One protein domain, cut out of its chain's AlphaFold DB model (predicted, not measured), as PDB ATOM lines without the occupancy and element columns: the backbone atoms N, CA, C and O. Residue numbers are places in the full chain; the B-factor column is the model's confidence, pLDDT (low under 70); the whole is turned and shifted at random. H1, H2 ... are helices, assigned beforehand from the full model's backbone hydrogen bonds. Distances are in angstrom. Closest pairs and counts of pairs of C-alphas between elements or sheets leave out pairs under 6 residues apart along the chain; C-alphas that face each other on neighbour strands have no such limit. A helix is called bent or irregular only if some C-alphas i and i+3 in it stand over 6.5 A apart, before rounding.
ATOM      1  N   GLU A   2     106.575 151.497 188.593       72.81
ATOM      2  CA  GLU A   2     107.601 151.374 187.530       72.81
ATOM      3  C   GLU A   2     108.523 152.599 187.376       72.81
ATOM      4  O   GLU A   2     109.711 152.443 187.111       72.81
ATOM      5  N   ASN A   3     108.018 153.815 187.617       82.00
ATOM      6  CA  ASN A   3     108.831 155.036 187.516       82.00
ATOM      7  C   ASN A   3     109.988 155.066 188.533       82.00
ATOM      8  O   ASN A   3     111.103 155.430 188.182       82.00
ATOM      9  N   LEU A   4     109.764 154.578 189.760       88.06
ATOM     10  CA  LEU A   4     110.796 154.562 190.804       88.06
ATOM     11  C   LEU A   4     111.966 153.639 190.444       88.06
ATOM     12  O   LEU A   4     113.120 153.967 190.704       88.06
ATOM     13  N   THR A   5     111.687 152.486 189.834       90.31
ATOM     14  CA  THR A   5     112.731 151.539 189.425       90.31
ATOM     15  C   THR A   5     113.621 152.134 188.336       90.31
ATOM     16  O   THR A   5     114.842 152.018 188.421       90.31
ATOM     17  N   ASN A   6     113.034 152.816 187.351       89.19
ATOM     18  CA  ASN A   6     113.793 153.454 186.275       89.19
ATOM     19  C   ASN A   6     114.663 154.615 186.779       89.19
ATOM     20  O   ASN A   6     115.821 154.735 186.370       89.19
ATOM     21  N   ASP A   7     114.156 155.416 187.716       90.44
ATOM     22  CA  ASP A   7     114.922 156.512 188.319       90.44
ATOM     23  C   ASP A   7     116.124 155.981 189.113       90.44
ATOM     24  O   ASP A   7     117.248 156.467 188.963       90.44
ATOM     25  N   VAL A   8     115.925 154.918 189.898       90.12
ATOM     26  CA  VAL A   8     117.005 154.267 190.654       90.12
ATOM     27  C   VAL A   8     118.058 153.665 189.721       90.12
ATOM     28  O   VAL A   8     119.253 153.826 189.969       90.12
ATOM     29  N   ILE A   9     117.642 153.005 188.634       90.38
ATOM     30  CA  ILE A   9     118.572 152.465 187.630       90.38
ATOM     31  C   ILE A   9     119.390 153.594 186.997       90.38
ATOM     32  O   ILE A   9     120.603 153.455 186.842       90.38
ATOM     33  N   THR A  10     118.755 154.724 186.682       89.56
ATOM     34  CA  THR A  10     119.424 155.892 186.092       89.56
ATOM     35  C   THR A  10     120.476 156.468 187.041       89.56
ATOM     36  O   THR A  10     121.614 156.712 186.636       89.56
ATOM     37  N   ILE A  11     120.141 156.611 188.326       89.69
ATOM     38  CA  ILE A  11     121.089 157.056 189.358       89.69
ATOM     39  C   ILE A  11     122.252 156.064 189.484       89.69
ATOM     40  O   ILE A  11     123.412 156.470 189.554       89.69
ATOM     41  N   LEU A  12     121.969 154.760 189.470       88.69
ATOM     42  CA  LEU A  12     123.007 153.739 189.566       88.69
ATOM     43  C   LEU A  12     123.954 153.780 188.360       88.69
ATOM     44  O   LEU A  12     125.164 153.711 188.553       88.69
ATOM     45  N   GLN A  13     123.434 153.945 187.139       89.25
ATOM     46  CA  GLN A  13     124.243 154.089 185.923       89.25
ATOM     47  C   GLN A  13     125.137 155.331 185.967       89.25
ATOM     48  O   GLN A  13     126.293 155.274 185.550       89.25
ATOM     49  N   TYR A  14     124.622 156.434 186.509       87.00
ATOM     50  CA  TYR A  14     125.379 157.669 186.690       87.00
ATOM     51  C   TYR A  14     126.534 157.509 187.693       87.00
ATOM     52  O   TYR A  14     127.620 158.044 187.476       87.00
ATOM     53  N   LEU A  15     126.326 156.734 188.763       88.81
ATOM     54  CA  LEU A  15     127.328 156.467 189.806       88.81
ATOM     55  C   LEU A  15     128.309 155.342 189.452       88.81
ATOM     56  O   LEU A  15     129.408 155.274 190.007       88.81
ATOM     57  N   LEU A  16     127.920 154.446 188.542       89.69
ATOM     58  CA  LEU A  16     128.695 153.288 188.094       89.69
ATOM     59  C   LEU A  16     130.165 153.622 187.776       89.69
ATOM     60  O   LEU A  16     131.037 152.942 188.323       89.69
ATOM     61  N   PRO A  17     130.498 154.659 186.978       87.44
ATOM     62  CA  PRO A  17     131.893 155.001 186.705       87.44
ATOM     63  C   PRO A  17     132.698 155.322 187.976       87.44
ATOM     64  O   PRO A  17     133.838 154.874 188.106       87.44
ATOM     65  N   GLY A  18     132.120 156.023 188.957       90.06
ATOM     66  CA  GLY A  18     132.803 156.297 190.223       90.06
ATOM     67  C   GLY A  18     133.036 155.048 191.065       90.06
ATOM     68  O   GLY A  18     134.107 154.905 191.657       90.06
ATOM     69  N   PHE A  19     132.089 154.104 191.065       90.06
ATOM     70  CA  PHE A  19     132.280 152.798 191.702       90.06
ATOM     71  C   PHE A  19     133.411 151.999 191.049       90.06
ATOM     72  O   PHE A  19     134.228 151.412 191.759       90.06
ATOM     73  N   VAL A  20     133.493 152.007 189.715       89.12
ATOM     74  CA  VAL A  20     134.565 151.330 188.969       89.12
ATOM     75  C   VAL A  20     135.922 151.948 189.297       89.12
ATOM     76  O   VAL A  20     136.848 151.221 189.644       89.12
ATOM     77  N   SER A  21     136.039 153.277 189.274       86.69
ATOM     78  CA  SER A  21     137.290 153.963 189.629       86.69
ATOM     79  C   SER A  21     137.711 153.694 191.075       86.69
ATOM     80  O   SER A  21     138.879 153.403 191.330       86.69
ATOM     81  N   ALA A  22     136.772 153.739 192.029       87.19
ATOM     82  CA  ALA A  22     137.052 153.409 193.427       87.19
ATOM     83  C   ALA A  22     137.541 151.963 193.575       87.19
ATOM     84  O   ALA A  22     138.500 151.695 194.298       87.19
ATOM     85  N   TRP A  23     136.902 151.025 192.871       86.75
ATOM     86  CA  TRP A  23     137.301 149.623 192.868       86.75
ATOM     87  C   TRP A  23     138.714 149.434 192.308       86.75
ATOM     88  O   TRP A  23     139.529 148.781 192.955       86.75
ATOM     89  N   VAL A  24     139.035 150.066 191.172       83.56
ATOM     90  CA  VAL A  24     140.389 150.052 190.596       83.56
ATOM     91  C   VAL A  24     141.401 150.620 191.597       83.56
ATOM     92  O   VAL A  24     142.394 149.958 191.898       83.56
ATOM     93  N   PHE A  25     141.115 151.783 192.187       81.19
ATOM     94  CA  PHE A  25     141.982 152.432 193.171       81.19
ATOM     95  C   PHE A  25     142.297 151.526 194.372       81.19
ATOM     96  O   PHE A  25     143.459 151.358 194.738       81.19
ATOM     97  N   TYR A  26     141.284 150.889 194.961       79.69
ATOM     98  CA  TYR A  26     141.480 149.984 196.098       79.69
ATOM     99  C   TYR A  26     142.050 148.621 195.724       79.69
ATOM    100  O   TYR A  26     142.680 147.984 196.557       79.69
ATOM    101  N   SER A  27     141.833 148.149 194.497       78.69
ATOM    102  CA  SER A  27     142.436 146.894 194.034       78.69
ATOM    103  C   SER A  27     143.951 147.019 193.863       78.69
ATOM    104  O   SER A  27     144.678 146.052 194.075       78.69
ATOM    105  N   LEU A  28     144.423 148.220 193.518       71.69
ATOM    106  CA  LEU A  28     145.827 148.517 193.249       71.69
ATOM    107  C   LEU A  28     146.575 149.094 194.460       71.69
ATOM    108  O   LEU A  28     147.791 149.259 194.395       71.69
ATOM    109  N   THR A  29     145.883 149.406 195.558       69.81
ATOM    110  CA  THR A  29     146.486 149.984 196.765       69.81
ATOM    111  C   THR A  29     146.237 149.104 197.989       69.81
ATOM    112  O   THR A  29     145.239 148.400 198.082       69.81
ATOM    113  N   SER A  30     147.147 149.136 198.968       69.81
ATOM    114  CA  SER A  30     147.017 148.354 200.216       69.81
ATOM    115  C   SER A  30     146.202 149.067 201.308       69.81
ATOM    116  O   SER A  30     146.303 148.710 202.481       69.81
ATOM    117  N   TYR A  31     145.422 150.096 200.955       71.38
ATOM    118  CA  TYR A  31     144.622 150.840 201.931       71.38
ATOM    119  C   TYR A  31     143.533 149.947 202.554       71.38
ATOM    120  O   TYR A  31     142.939 149.115 201.858       71.38
ATOM    121  N   PRO A  32     143.246 150.104 203.861       73.12
ATOM    122  CA  PRO A  32     142.176 149.363 204.511       73.12
ATOM    123  C   PRO A  32     140.843 149.651 203.819       73.12
ATOM    124  O   PRO A  32     140.541 150.786 203.450       73.12
ATOM    125  N   LYS A  33     140.043 148.598 203.628       74.31
ATOM    126  CA  LYS A  33     138.754 148.704 202.940       74.31
ATOM    127  C   LYS A  33     137.810 149.592 203.769       74.31
ATOM    128  O   LYS A  33     137.582 149.258 204.932       74.31
ATOM    129  N   PRO A  34     137.239 150.657 203.183       79.81
ATOM    130  CA  PRO A  34     136.338 151.561 203.894       79.81
ATOM    131  C   PRO A  34     135.014 150.879 204.255       79.81
ATOM    132  O   PRO A  34     134.649 149.845 203.672       79.81
ATOM    133  N   SER A  35     134.276 151.483 205.191       88.25
ATOM    134  CA  SER A  35     132.927 151.039 205.563       88.25
ATOM    135  C   SER A  35     131.948 151.126 204.376       88.25
ATOM    136  O   SER A  35     132.225 151.773 203.362       88.25
ATOM    137  N   GLN A  36     130.789 150.453 204.452       86.69
ATOM    138  CA  GLN A  36     129.817 150.440 203.343       86.69
ATOM    139  C   GLN A  36     129.355 151.852 202.955       86.69
ATOM    140  O   GLN A  36     129.289 152.166 201.768       86.69
ATOM    141  N   PHE A  37     129.088 152.705 203.947       87.19
ATOM    142  CA  PHE A  37     128.692 154.093 203.725       87.19
ATOM    143  C   PHE A  37     129.824 154.911 203.092       87.19
ATOM    144  O   PHE A  37     129.625 155.556 202.065       87.19
ATOM    145  N   GLU A  38     131.036 154.817 203.641       83.69
ATOM    146  CA  GLU A  38     132.215 155.516 203.113       83.69
ATOM    147  C   GLU A  38     132.532 155.120 201.669       83.69
ATOM    148  O   GLU A  38     132.868 155.977 200.853       83.69
ATOM    149  N   ARG A  39     132.361 153.839 201.312       85.69
ATOM    150  CA  ARG A  39     132.552 153.364 199.936       85.69
ATOM    151  C   ARG A  39     131.602 154.054 198.955       85.69
ATOM    152  O   ARG A  39     132.017 154.384 197.846       85.69
ATOM    153  N   VAL A  40     130.346 154.270 199.347       89.31
ATOM    154  CA  VAL A  40     129.353 154.960 198.507       89.31
ATOM    155  C   VAL A  40     129.696 156.443 198.381       89.31
ATOM    156  O   VAL A  40     129.727 156.962 197.268       89.31
ATOM    157  N   VAL A  41     130.030 157.110 199.491       90.25
ATOM    158  CA  VAL A  41     130.452 158.524 199.492       90.25
ATOM    159  C   VAL A  41     131.679 158.736 198.603       90.25
ATOM    160  O   VAL A  41     131.744 159.686 197.829       90.25
ATOM    161  N   GLN A  42     132.643 157.825 198.646       86.50
ATOM    162  CA  GLN A  42     133.828 157.922 197.809       86.50
ATOM    163  C   GLN A  42     133.537 157.685 196.327       86.50
ATOM    164  O   GLN A  42     134.093 158.381 195.480       86.50
ATOM    165  N   ALA A  43     132.666 156.728 195.997       89.31
ATOM    166  CA  ALA A  43     132.229 156.526 194.620       89.31
ATOM    167  C   ALA A  43     131.510 157.772 194.077       89.31
ATOM    168  O   ALA A  43     131.751 158.164 192.937       89.31
ATOM    169  N   LEU A  44     130.696 158.443 194.899       90.00
ATOM    170  CA  LEU A  44     130.085 159.738 194.573       90.00
ATOM    171  C   LEU A  44     131.147 160.804 194.270       90.00
ATOM    172  O   LEU A  44     131.081 161.458 193.232       90.00
ATOM    173  N   ILE A  45     132.167 160.931 195.122       89.94
ATOM    174  CA  ILE A  45     133.269 161.881 194.916       89.94
ATOM    175  C   ILE A  45     134.019 161.576 193.612       89.94
ATOM    176  O   ILE A  45     134.222 162.471 192.791       89.94
ATOM    177  N   PHE A  46     134.388 160.315 193.369       85.56
ATOM    178  CA  PHE A  46     135.047 159.927 192.119       85.56
ATOM    179  C   PHE A  46     134.168 160.166 190.895       85.56
ATOM    180  O   PHE A  46     134.683 160.578 189.861       85.56
ATOM    181  N   THR A  47     132.856 159.959 191.006       90.69
ATOM    182  CA  THR A  47     131.906 160.230 189.920       90.69
ATOM    183  C   THR A  47     131.973 161.695 189.482       90.69
ATOM    184  O   THR A  47     132.050 161.960 188.283       90.69
ATOM    185  N   ILE A  48     132.029 162.638 190.430       87.88
ATOM    186  CA  ILE A  48     132.157 164.075 190.135       87.88
ATOM    187  C   ILE A  48     133.455 164.357 189.365       87.88
ATOM    188  O   ILE A  48     133.429 165.029 188.332       87.88
ATOM    189  N   PHE A  49     134.585 163.812 189.824       85.81
ATOM    190  CA  PHE A  49     135.874 164.003 189.150       85.81
ATOM    191  C   PHE A  49     135.905 163.396 187.749       85.81
ATOM    192  O   PHE A  49     136.387 164.035 186.815       85.81
ATOM    193  N   ILE A  50     135.371 162.184 187.589       86.00
ATOM    194  CA  ILE A  50     135.297 161.517 186.287       86.00
ATOM    195  C   ILE A  50     134.473 162.356 185.324       86.00
ATOM    196  O   ILE A  50     134.909 162.570 184.204       86.00
ATOM    197  N   GLN A  51     133.323 162.878 185.749       85.19
ATOM    198  CA  GLN A  51     132.481 163.689 184.874       85.19
ATOM    199  C   GLN A  51     133.144 164.998 184.471       85.19
ATOM    200  O   GLN A  51     133.125 165.342 183.292       85.19
ATOM    201  N   ALA A  52     133.783 165.691 185.417       86.88
ATOM    202  CA  ALA A  52     134.545 166.893 185.105       86.88
ATOM    203  C   ALA A  52     135.629 166.608 184.052       86.88
ATOM    204  O   ALA A  52     135.795 167.366 183.099       86.88
ATOM    205  N   ILE A  53     136.333 165.485 184.184       83.62
ATOM    206  CA  ILE A  53     137.415 165.109 183.271       83.62
ATOM    207  C   ILE A  53     136.885 164.616 181.932       83.62
ATOM    208  O   ILE A  53     137.456 164.976 180.909       83.62
ATOM    209  N   VAL A  54     135.781 163.865 181.909       84.94
ATOM    210  CA  VAL A  54     135.097 163.483 180.669       84.94
ATOM    211  C   VAL A  54     134.781 164.739 179.869       84.94
ATOM    212  O   VAL A  54     135.209 164.813 178.729       84.94
ATOM    213  N   VAL A  55     134.180 165.774 180.468       85.12
ATOM    214  CA  VAL A  55     133.884 167.039 179.768       85.12
ATOM    215  C   VAL A  55     135.145 167.684 179.173       85.12
ATOM    216  O   VAL A  55     135.129 168.133 178.026       85.12
ATOM    217  N   VAL A  56     136.259 167.699 179.912       85.81
ATOM    218  CA  VAL A  56     137.542 168.231 179.413       85.81
ATOM    219  C   VAL A  56     138.092 167.384 178.263       85.81
ATOM    220  O   VAL A  56     138.601 167.932 177.284       85.81
ATOM    221  N   VAL A  57     137.981 166.059 178.347       83.50
ATOM    222  CA  VAL A  57     138.404 165.132 177.291       83.50
ATOM    223  C   VAL A  57     137.530 165.304 176.053       83.50
ATOM    224  O   VAL A  57     138.072 165.426 174.959       83.50
ATOM    225  N   GLU A  58     136.208 165.396 176.205       82.69
ATOM    226  CA  GLU A  58     135.277 165.657 175.103       82.69
ATOM    227  C   GLU A  58     135.625 166.964 174.387       82.69
ATOM    228  O   GLU A  58     135.735 166.995 173.161       82.69
ATOM    229  N   PHE A  59     135.858 168.035 175.150       84.38
ATOM    230  CA  PHE A  59     136.261 169.328 174.605       84.38
ATOM    231  C   PHE A  59     137.590 169.233 173.842       84.38
ATOM    232  O   PHE A  59     137.705 169.729 172.721       84.38
ATOM    233  N   SER A  60     138.573 168.543 174.422       81.81
ATOM    234  CA  SER A  60     139.911 168.384 173.843       81.81
ATOM    235  C   SER A  60     139.888 167.546 172.561       81.81
ATOM    236  O   SER A  60     140.513 167.921 171.572       81.81
ATOM    237  N   VAL A  61     139.137 166.438 172.543       82.06
ATOM    238  CA  VAL A  61     138.969 165.578 171.361       82.06
ATOM    239  C   VAL A  61     138.269 166.336 170.240       82.06
ATOM    240  O   VAL A  61     138.710 166.260 169.096       82.06
ATOM    241  N   ARG A  62     137.221 167.110 170.551       80.31
ATOM    242  CA  ARG A  62     136.532 167.951 169.560       80.31
ATOM    243  C   ARG A  62     137.457 169.007 168.966       80.31
ATOM    244  O   ARG A  62     137.481 169.173 167.751       80.31
ATOM    245  N   TRP A  63     138.238 169.682 169.808       81.62
ATOM    246  CA  TRP A  63     139.217 170.672 169.358       81.62
ATOM    247  C   TRP A  63     140.278 170.051 168.437       81.62
ATOM    248  O   TRP A  63     140.594 170.599 167.380       81.62
ATOM    249  N   LEU A  64     140.768 168.858 168.785       81.88
ATOM    250  CA  LEU A  64     141.718 168.114 167.966       81.88
ATOM    251  C   LEU A  64     141.095 167.686 166.624       81.88
ATOM    252  O   LEU A  64     141.693 167.902 165.576       81.88
ATOM    253  N   CYS A  65     139.876 167.141 166.626       81.69
ATOM    254  CA  CYS A  65     139.207 166.696 165.397       81.69
ATOM    255  C   CYS A  65     138.899 167.850 164.444       81.69
ATOM    256  O   CYS A  65     139.055 167.686 163.238       81.69
ATOM    257  N   ALA A  66     138.537 169.021 164.978       81.19
ATOM    258  CA  ALA A  66     138.376 170.236 164.184       81.19
ATOM    259  C   ALA A  66     139.697 170.688 163.537       81.19
ATOM    260  O   ALA A  66     139.684 171.229 162.439       81.19
ATOM    261  N   THR A  67     140.834 170.437 164.194       82.62
ATOM    262  CA  THR A  67     142.167 170.792 163.681       82.62
ATOM    263  C   THR A  67     142.642 169.845 162.571       82.62
ATOM    264  O   THR A  67     143.340 170.280 161.661       82.62
ATOM    265  N   TYR A  68     142.269 168.562 162.630       80.62
ATOM    266  CA  TYR A  68     142.708 167.528 161.679       80.62
ATOM    267  C   TYR A  68     141.630 167.109 160.662       80.62
ATOM    268  O   TYR A  68     141.807 166.103 159.981       80.62
ATOM    269  N   GLU A  69     140.512 167.841 160.581       77.94
ATOM    270  CA  GLU A  69     139.379 167.565 159.675       77.94
ATOM    271  C   GLU A  69     138.839 166.120 159.764       77.94
ATOM    272  O   GLU A  69     138.325 165.551 158.798       77.94
ATOM    273  N   ILE A  70     138.935 165.502 160.947       73.94
ATOM    274  CA  ILE A  70     138.489 164.121 161.155       73.94
ATOM    275  C   ILE A  70     136.965 164.112 161.279       73.94
ATOM    276  O   ILE A  70     136.399 164.595 162.262       73.94
ATOM    277  N   THR A  71     136.295 163.530 160.288       67.50
ATOM    278  CA  THR A  71     134.839 163.349 160.276       67.50
ATOM    279  C   THR A  71     134.475 161.961 160.813       67.50
ATOM    280  O   THR A  71     135.093 160.963 160.452       67.50
ATOM    281  N   GLY A  72     133.486 161.884 161.713       69.94
ATOM    282  CA  GLY A  72     132.976 160.614 162.260       69.94
ATOM    283  C   GLY A  72     133.129 160.408 163.772       69.94
ATOM    284  O   GLY A  72     132.806 159.327 164.265       69.94
ATOM    285  N   VAL A  73     133.587 161.410 164.530       67.81
ATOM    286  CA  VAL A  73     133.600 161.316 165.999       67.81
ATOM    287  C   VAL A  73     132.187 161.539 166.550       67.81
ATOM    288  O   VAL A  73     131.558 162.535 166.195       67.81
ATOM    289  N   PRO A  74     131.670 160.634 167.403       68.56
ATOM    290  CA  PRO A  74     130.345 160.787 167.990       68.56
ATOM    291  C   PRO A  74     130.267 162.020 168.900       68.56
ATOM    292  O   PRO A  74     131.176 162.290 169.683       68.56
ATOM    293  N   ASP A  75     129.137 162.729 168.842       67.12
ATOM    294  CA  ASP A  75     128.929 163.977 169.587       67.12
ATOM    295  C   ASP A  75     128.947 163.798 171.109       67.12
ATOM    296  O   ASP A  75     129.215 164.753 171.833       67.12
ATOM    297  N   LYS A  76     128.644 162.604 171.626       67.06
ATOM    298  CA  LYS A  76     128.613 162.330 173.068       67.06
ATOM    299  C   LYS A  76     129.366 161.053 173.380       67.06
ATOM    300  O   LYS A  76     129.071 160.003 172.803       67.06
ATOM    301  N   PHE A  77     130.277 161.114 174.345       69.19
ATOM    302  CA  PHE A  77     130.858 159.913 174.919       69.19
ATOM    303  C   PHE A  77     129.814 159.293 175.850       69.19
ATOM    304  O   PHE A  77     129.503 159.806 176.921       69.19
ATOM    305  N   GLY A  78     129.197 158.198 175.399       77.94
ATOM    306  CA  GLY A  78     128.213 157.459 176.191       77.94
ATOM    307  C   GLY A  78     128.830 156.758 177.407       77.94
ATOM    308  O   GLY A  78     130.000 156.938 177.747       77.94
ATOM    309  N   LEU A  79     128.053 155.870 178.030       74.44
ATOM    310  CA  LEU A  79     128.459 155.125 179.230       74.44
ATOM    311  C   LEU A  79     129.771 154.339 179.047       74.44
ATOM    312  O   LEU A  79     130.580 154.243 179.962       74.44
ATOM    313  N   VAL A  80     130.026 153.815 177.846       76.44
ATOM    314  CA  VAL A  80     131.281 153.108 177.540       76.44
ATOM    315  C   VAL A  80     132.488 154.047 177.642       76.44
ATOM    316  O   VAL A  80     133.510 153.672 178.211       76.44
ATOM    317  N   GLY A  81     132.362 155.285 177.153       76.50
ATOM    318  CA  GLY A  81     133.422 156.288 177.241       76.50
ATOM    319  C   GLY A  81     133.720 156.679 178.686       76.50
ATOM    320  O   GLY A  81     134.883 156.693 179.084       76.50
ATOM    321  N   SER A  82     132.676 156.897 179.494       75.69
ATOM    322  CA  SER A  82     132.837 157.263 180.905       75.69
ATOM    323  C   SER A  82     133.456 156.141 181.747       75.69
ATOM    324  O   SER A  82     134.258 156.414 182.641       75.69
ATOM    325  N   VAL A  83     133.158 154.874 181.439       80.50
ATOM    326  CA  VAL A  83     133.791 153.712 182.085       80.50
ATOM    327  C   VAL A  83     135.269 153.601 181.706       80.50
ATOM    328  O   VAL A  83     136.103 153.388 182.583       80.50
ATOM    329  N   VAL A  84     135.626 153.793 180.433       83.12
ATOM    330  CA  VAL A  84     137.037 153.774 180.003       83.12
ATOM    331  C   VAL A  84     137.825 154.887 180.691       83.12
ATOM    332  O   VAL A  84     138.890 154.627 181.253       83.12
ATOM    333  N   THR A  85     137.288 156.111 180.732       78.31
ATOM    334  CA  THR A  85     137.929 157.213 181.463       78.31
ATOM    335  C   THR A  85     138.010 156.929 182.957       78.31
ATOM    336  O   THR A  85     139.028 157.237 183.564       78.31
ATOM    337  N   ALA A  86     136.995 156.296 183.554       79.56
ATOM    338  CA  ALA A  86     137.011 155.911 184.963       79.56
ATOM    339  C   ALA A  86     138.122 154.904 185.281       79.56
ATOM    340  O   ALA A  86     138.784 155.027 186.308       79.56
ATOM    341  N   ILE A  87     138.355 153.928 184.399       80.75
ATOM    342  CA  ILE A  87     139.440 152.952 184.549       80.75
ATOM    343  C   ILE A  87     140.795 153.653 184.444       80.75
ATOM    344  O   ILE A  87     141.628 153.491 185.333       80.75
ATOM    345  N   LEU A  88     141.008 154.464 183.402       83.19
ATOM    346  CA  LEU A  88     142.256 155.214 183.221       83.19
ATOM    347  C   LEU A  88     142.541 156.126 184.413       83.19
ATOM    348  O   LEU A  88     143.669 156.189 184.895       83.19
ATOM    349  N   LEU A  89     141.507 156.795 184.917       78.62
ATOM    350  CA  LEU A  89     141.608 157.682 186.059       78.62
ATOM    351  C   LEU A  89     141.882 156.916 187.353       78.62
ATOM    352  O   LEU A  89     142.775 157.296 188.101       78.62
ATOM    353  N   GLY A  90     141.174 155.814 187.602       76.50
ATOM    354  CA  GLY A  90     141.415 154.943 188.750       76.50
ATOM    355  C   GLY A  90     142.843 154.395 188.760       76.50
ATOM    356  O   GLY A  90     143.494 154.406 189.803       76.50
ATOM    357  N   VAL A  91     143.368 154.002 187.592       75.88
ATOM    358  CA  VAL A  91     144.773 153.598 187.420       75.88
ATOM    359  C   VAL A  91     145.718 154.778 187.632       75.88
ATOM    360  O   VAL A  91     146.735 154.609 188.295       75.88
ATOM    361  N   ALA A  92     145.403 155.972 187.125       77.38
ATOM    362  CA  ALA A  92     146.219 157.163 187.338       77.38
ATOM    363  C   ALA A  92     146.298 157.521 188.829       77.38
ATOM    364  O   ALA A  92     147.395 157.659 189.360       77.38
ATOM    365  N   PHE A  93     145.162 157.592 189.532       73.50
ATOM    366  CA  PHE A  93     145.098 157.839 190.977       73.50
ATOM    367  C   PHE A  93     145.805 156.749 191.779       73.50
ATOM    368  O   PHE A  93     146.547 157.066 192.707       73.50
ATOM    369  N   ALA A  94     145.634 155.477 191.410       68.94
ATOM    370  CA  ALA A  94     146.386 154.384 192.014       68.94
ATOM    371  C   ALA A  94     147.886 154.522 191.746       68.94
ATOM    372  O   ALA A  94     148.687 154.313 192.643       68.94
ATOM    373  N   GLY A  95     148.281 154.926 190.540       62.34
ATOM    374  CA  GLY A  95     149.662 155.203 190.167       62.34
ATOM    375  C   GLY A  95     150.258 156.377 190.941       62.34
ATOM    376  O   GLY A  95     151.415 156.292 191.338       62.34
ATOM    377  N   PHE A  96     149.485 157.433 191.210       63.94
ATOM    378  CA  PHE A  96     149.881 158.537 192.090       63.94
ATOM    379  C   PHE A  96     150.016 158.092 193.548       63.94
ATOM    380  O   PHE A  96     150.943 158.525 194.224       63.94
ATOM    381  N   ALA A  97     149.120 157.221 194.020       60.81
ATOM    382  CA  ALA A  97     149.142 156.694 195.382       60.81
ATOM    383  C   ALA A  97     150.220 155.615 195.603       60.81
ATOM    384  O   ALA A  97     150.739 155.498 196.708       60.81
ATOM    385  N   ASN A  98     150.549 154.831 194.571       57.00
ATOM    386  CA  ASN A  98     151.453 153.681 194.640       57.00
ATOM    387  C   ASN A  98     152.878 153.997 194.163       57.00
ATOM    388  O   ASN A  98     153.824 153.359 194.617       57.00
ATOM    389  N   ASN A  99     153.081 154.978 193.273       51.69
ATOM    390  CA  ASN A  99     154.432 155.485 193.048       51.69
ATOM    391  C   ASN A  99     154.841 156.367 194.228       51.69
ATOM    392  O   ASN A  99     154.165 157.342 194.556       51.69
ATOM    393  N   ASP A 100     156.051 156.142 194.731       50.28
ATOM    394  CA  ASP A 100     156.843 157.043 195.582       50.28
ATOM    395  C   ASP A 100     157.047 158.474 195.006       50.28
ATOM    396  O   ASP A 100     157.915 159.220 195.453       50.28
ATOM    397  N   LEU A 101     156.291 158.898 193.988       49.28
ATOM    398  CA  LEU A 101     156.299 160.242 193.408       49.28
ATOM    399  C   LEU A 101     155.662 161.270 194.347       49.28
ATOM    400  O   LEU A 101     156.214 162.362 194.477       49.28
ATOM    401  N   LEU A 102     154.584 160.923 195.063       47.06
ATOM    402  CA  LEU A 102     154.041 161.789 196.117       47.06
ATOM    403  C   LEU A 102     155.039 161.932 197.271       47.06
ATOM    404  O   LEU A 102     155.340 163.054 197.658       47.06
ATOM    405  N   HIS A 103     155.662 160.841 197.731       47.06
ATOM    406  CA  HIS A 103     156.721 160.902 198.746       47.06
ATOM    407  C   HIS A 103     157.963 161.680 198.272       47.06
ATOM    408  O   HIS A 103     158.529 162.443 199.051       47.06
ATOM    409  N   LYS A 104     158.381 161.573 197.000       46.44
ATOM    410  CA  LYS A 104     159.495 162.368 196.437       46.44
ATOM    411  C   LYS A 104     159.142 163.852 196.264       46.44
ATOM    412  O   LYS A 104     160.002 164.699 196.505       46.44
ATOM    413  N   CYS A 105     157.906 164.176 195.884       47.31
ATOM    414  CA  CYS A 105     157.433 165.554 195.738       47.31
ATOM    415  C   CYS A 105     157.238 166.237 197.104       47.31
ATOM    416  O   CYS A 105     157.706 167.357 197.287       47.31
ATOM    417  N   LEU A 106     156.670 165.541 198.097       47.19
ATOM    418  CA  LEU A 106     156.530 166.024 199.483       47.19
ATOM    419  C   LEU A 106     157.878 166.126 200.216       47.19
ATOM    420  O   LEU A 106     158.055 166.967 201.089       47.19
ATOM    421  N   ARG A 107     158.874 165.316 199.836       46.09
ATOM    422  CA  ARG A 107     160.244 165.450 200.358       46.09
ATOM    423  C   ARG A 107     160.983 166.654 199.766       46.09
ATOM    424  O   ARG A 107     161.857 167.203 200.430       46.09
ATOM    425  N   ARG A 108     160.644 167.071 198.538       42.59
ATOM    426  CA  ARG A 108     161.138 168.325 197.935       42.59
ATOM    427  C   ARG A 108     160.383 169.549 198.447       42.59
ATOM    428  O   ARG A 108     160.987 170.601 198.617       42.59
ATOM    429  N   CYS A 109     159.092 169.406 198.718       47.12
ATOM    430  CA  CYS A 109     158.236 170.449 199.260       47.12
ATOM    431  C   CYS A 109     158.110 170.248 200.774       47.12
ATOM    432  O   CYS A 109     157.111 169.720 201.234       47.12
ATOM    433  N   LEU A 110     159.181 170.608 201.492       51.19
ATOM    434  CA  LEU A 110     159.520 170.480 202.924       51.19
ATOM    435  C   LEU A 110     158.384 170.733 203.958       51.19
ATOM    436  O   LEU A 110     158.536 171.521 204.883       51.19
ATOM    437  N   ILE A 111     157.246 170.052 203.837       55.19
ATOM    438  CA  ILE A 111     156.072 170.129 204.710       55.19
ATOM    439  C   ILE A 111     155.524 168.704 204.849       55.19
ATOM    440  O   ILE A 111     154.559 168.306 204.205       55.19
ATOM    441  N   THR A 112     156.249 167.894 205.620       41.78
ATOM    442  CA  THR A 112     155.759 167.008 206.698       41.78
ATOM    443  C   THR A 112     156.859 166.005 207.059       41.78
ATOM    444  O   THR A 112     157.185 165.073 206.326       41.78
ATOM    445  N   ARG A 113     157.469 166.222 208.229       47.34
ATOM    446  CA  ARG A 113     158.165 165.184 208.991       47.34
ATOM    447  C   ARG A 113     157.091 164.478 209.810       47.34
ATOM    448  O   ARG A 113     156.680 165.041 210.810       47.34
ATOM    449  N   GLU A 114     156.698 163.272 209.426       36.16
ATOM    450  CA  GLU A 114     156.322 162.242 210.396       36.16
ATOM    451  C   GLU A 114     156.814 160.886 209.892       36.16
ATOM    452  O   GLU A 114     156.454 160.385 208.829       36.16
ATOM    453  N   THR A 115     157.744 160.336 210.659       43.34
ATOM    454  CA  THR A 115     158.289 158.993 210.542       43.34
ATOM    455  C   THR A 115     157.358 158.038 211.276       43.34
ATOM    456  O   THR A 115     157.444 157.928 212.496       43.34
ATOM    457  N   SER A 116     156.500 157.310 210.569       34.25
ATOM    458  CA  SER A 116     155.764 156.201 211.184       34.25
ATOM    459  C   SER A 116     156.574 154.917 211.032       34.25
ATOM    460  O   SER A 116     156.462 154.169 210.063       34.25
ATOM    461  N   TYR A 117     157.454 154.718 212.009       41.84
ATOM    462  CA  TYR A 117     158.072 153.442 212.341       41.84
ATOM    463  C   TYR A 117     156.998 152.342 212.497       41.84
ATOM    464  O   TYR A 117     155.968 152.555 213.123       41.84
ATOM    465  N   LEU A 118     157.300 151.166 211.943       37.44
ATOM    466  CA  LEU A 118     156.867 149.825 212.353       37.44
ATOM    467  C   LEU A 118     155.393 149.561 212.745       37.44
ATOM    468  O   LEU A 118     154.953 149.759 213.871       37.44
ATOM    469  N   ARG A 119     154.701 148.877 211.824       45.00
ATOM    470  CA  ARG A 119     154.274 147.464 211.957       45.00
ATOM    471  C   ARG A 119     154.139 146.946 213.408       45.00
ATOM    472  O   ARG A 119     155.131 146.552 214.008       45.00
ATOM    473  N   ASN A 120     152.888 146.815 213.859       37.50
ATOM    474  CA  ASN A 120     152.411 146.130 215.073       37.50
ATOM    475  C   ASN A 120     152.872 146.685 216.432       37.50
ATOM    476  O   ASN A 120     154.006 146.509 216.858       37.50
ATOM    477  N   GLY A 121     151.911 147.217 217.192       43.28
ATOM    478  CA  GLY A 121     152.115 147.639 218.577       43.28
ATOM    479  C   GLY A 121     150.804 147.862 219.318       43.28
ATOM    480  O   GLY A 121     150.606 148.907 219.918       43.28
ATOM    481  N   LEU A 122     149.910 146.876 219.293       47.72
ATOM    482  CA  LEU A 122     148.664 146.781 220.072       47.72
ATOM    483  C   LEU A 122     148.934 146.619 221.597       47.72
ATOM    484  O   LEU A 122     148.187 145.966 222.313       47.72
ATOM    485  N   VAL A 123     150.045 147.177 222.096       53.34
ATOM    486  CA  VAL A 123     150.665 146.873 223.399       53.34
ATOM    487  C   VAL A 123     150.743 148.063 224.386       53.34
ATOM    488  O   VAL A 123     150.774 147.794 225.586       53.34
ATOM    489  N   PRO A 124     150.700 149.366 224.015       49.22
ATOM    490  CA  PRO A 124     150.782 150.423 225.026       49.22
ATOM    491  C   PRO A 124     149.442 150.688 225.738       49.22
ATOM    492  O   PRO A 124     149.444 151.203 226.855       49.22
ATOM    493  N   PHE A 125     148.298 150.287 225.164       49.72
ATOM    494  CA  PHE A 125     146.990 150.582 225.767       49.72
ATOM    495  C   PHE A 125     146.631 149.630 226.923       49.72
ATOM    496  O   PHE A 125     146.196 150.079 227.979       49.72
ATOM    497  N   TYR A 126     146.923 148.329 226.798       46.91
ATOM    498  CA  TYR A 126     146.712 147.368 227.895       46.91
ATOM    499  C   TYR A 126     147.728 147.522 229.034       46.91
ATOM    500  O   TYR A 126     147.392 147.303 230.198       46.91
ATOM    501  N   ARG A 127     148.960 147.957 228.731       46.72
ATOM    502  CA  ARG A 127     150.000 148.163 229.751       46.72
ATOM    503  C   ARG A 127     149.727 149.381 230.643       46.72
ATOM    504  O   ARG A 127     150.167 149.394 231.787       46.72
ATOM    505  N   THR A 128     148.964 150.358 230.150       51.59
ATOM    506  CA  THR A 128     148.580 151.556 230.920       51.59
ATOM    507  C   THR A 128     147.380 151.294 231.844       51.59
ATOM    508  O   THR A 128     147.319 151.849 232.935       51.59
ATOM    509  N   LEU A 129     146.473 150.379 231.478       50.62
ATOM    510  CA  LEU A 129     145.310 150.010 232.304       50.62
ATOM    511  C   LEU A 129     145.669 149.099 233.495       50.62
ATOM    512  O   LEU A 129     145.104 149.246 234.577       50.62
ATOM    513  N   LEU A 130     146.653 148.206 233.338       53.06
ATOM    514  CA  LEU A 130     147.114 147.327 234.424       53.06
ATOM    515  C   LEU A 130     147.904 148.061 235.522       53.06
ATOM    516  O   LEU A 130     147.875 147.632 236.672       53.06
ATOM    517  N   LEU A 131     148.569 149.176 235.201       52.41
ATOM    518  CA  LEU A 131     149.324 149.967 236.184       52.41
ATOM    519  C   LEU A 131     148.440 150.920 237.009       52.41
ATOM    520  O   LEU A 131     148.822 151.282 238.113       52.41
ATOM    521  N   LEU A 132     147.240 151.260 236.528       52.53
ATOM    522  CA  LEU A 132     146.246 152.061 237.263       52.53
ATOM    523  C   LEU A 132     145.342 151.231 238.191       52.53
ATOM    524  O   LEU A 132     144.503 151.792 238.883       52.53
ATOM    525  N   SER A 133     145.508 149.905 238.216       49.94
ATOM    526  CA  SER A 133     144.738 148.997 239.083       49.94
ATOM    527  C   SER A 133     145.473 148.623 240.385       49.94
ATOM    528  O   SER A 133     144.940 147.853 241.178       49.94
TER     529      SER A 133
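AT A GLANCE: This is residues 2 to 133 of the 135 residues of an uncharacterized protein of Vibrio cholerae serotype O1 (strain ATCC 39315 / El Tor Inaba N16961) (UniProt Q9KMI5). Helix H2 is crossed by two helical pieces side by side, H3 and H1b, the second arm of bent H1. Residues 2 to 12 of H1a stick out, as does a long tail, residues 99 to 133, with H4 and H5. The printed part has 132 residues, with five named helices in the order H1, H2, H3, H4, H5, which hold 95 of them, and no named strand; its class is all helix, and the whole is extended, with a radius of gyration of the C-alphas of 21.9 A and spans of 78 by 51 by 21 A.

IN THESE COORDINATES: H2, residues 36 to 67, runs 46.3 A from (129.817, 150.440, 203.343). H1, residues 2 to 28, one helix by its hydrogen bonds, is bent: C-alphas 14 and 17 are 7.0 A apart; its arms are H1a, 2 to 14, 18.9 A, and H1b, 17 to 28, 16.7 A. H3 is 79 to 98, 27.7 A; H4 101 to 108; H5 124 to 131, ending at (149.324, 149.967, 236.184).

HOW THE PARTS SIT: H2 touches H1b, only just about perpendicular at 72 degrees; closest C-alphas Gly 18 and Thr 47, 4.0 A. H2 touches H3 (Ile 50 and Ala 86, 6.0 A). H1b touches H3 (Ser 21 and Gly 90, 4.3 A). H5 has 2 of 4 O i to N i+4 pairs within hydrogen-bond range; the others have every pair.

THE WHOLE: The printed part has no cut. Links H2 to H3 and H4 to H5 are long. Residues 94 to 133, among others, are under pLDDT 70.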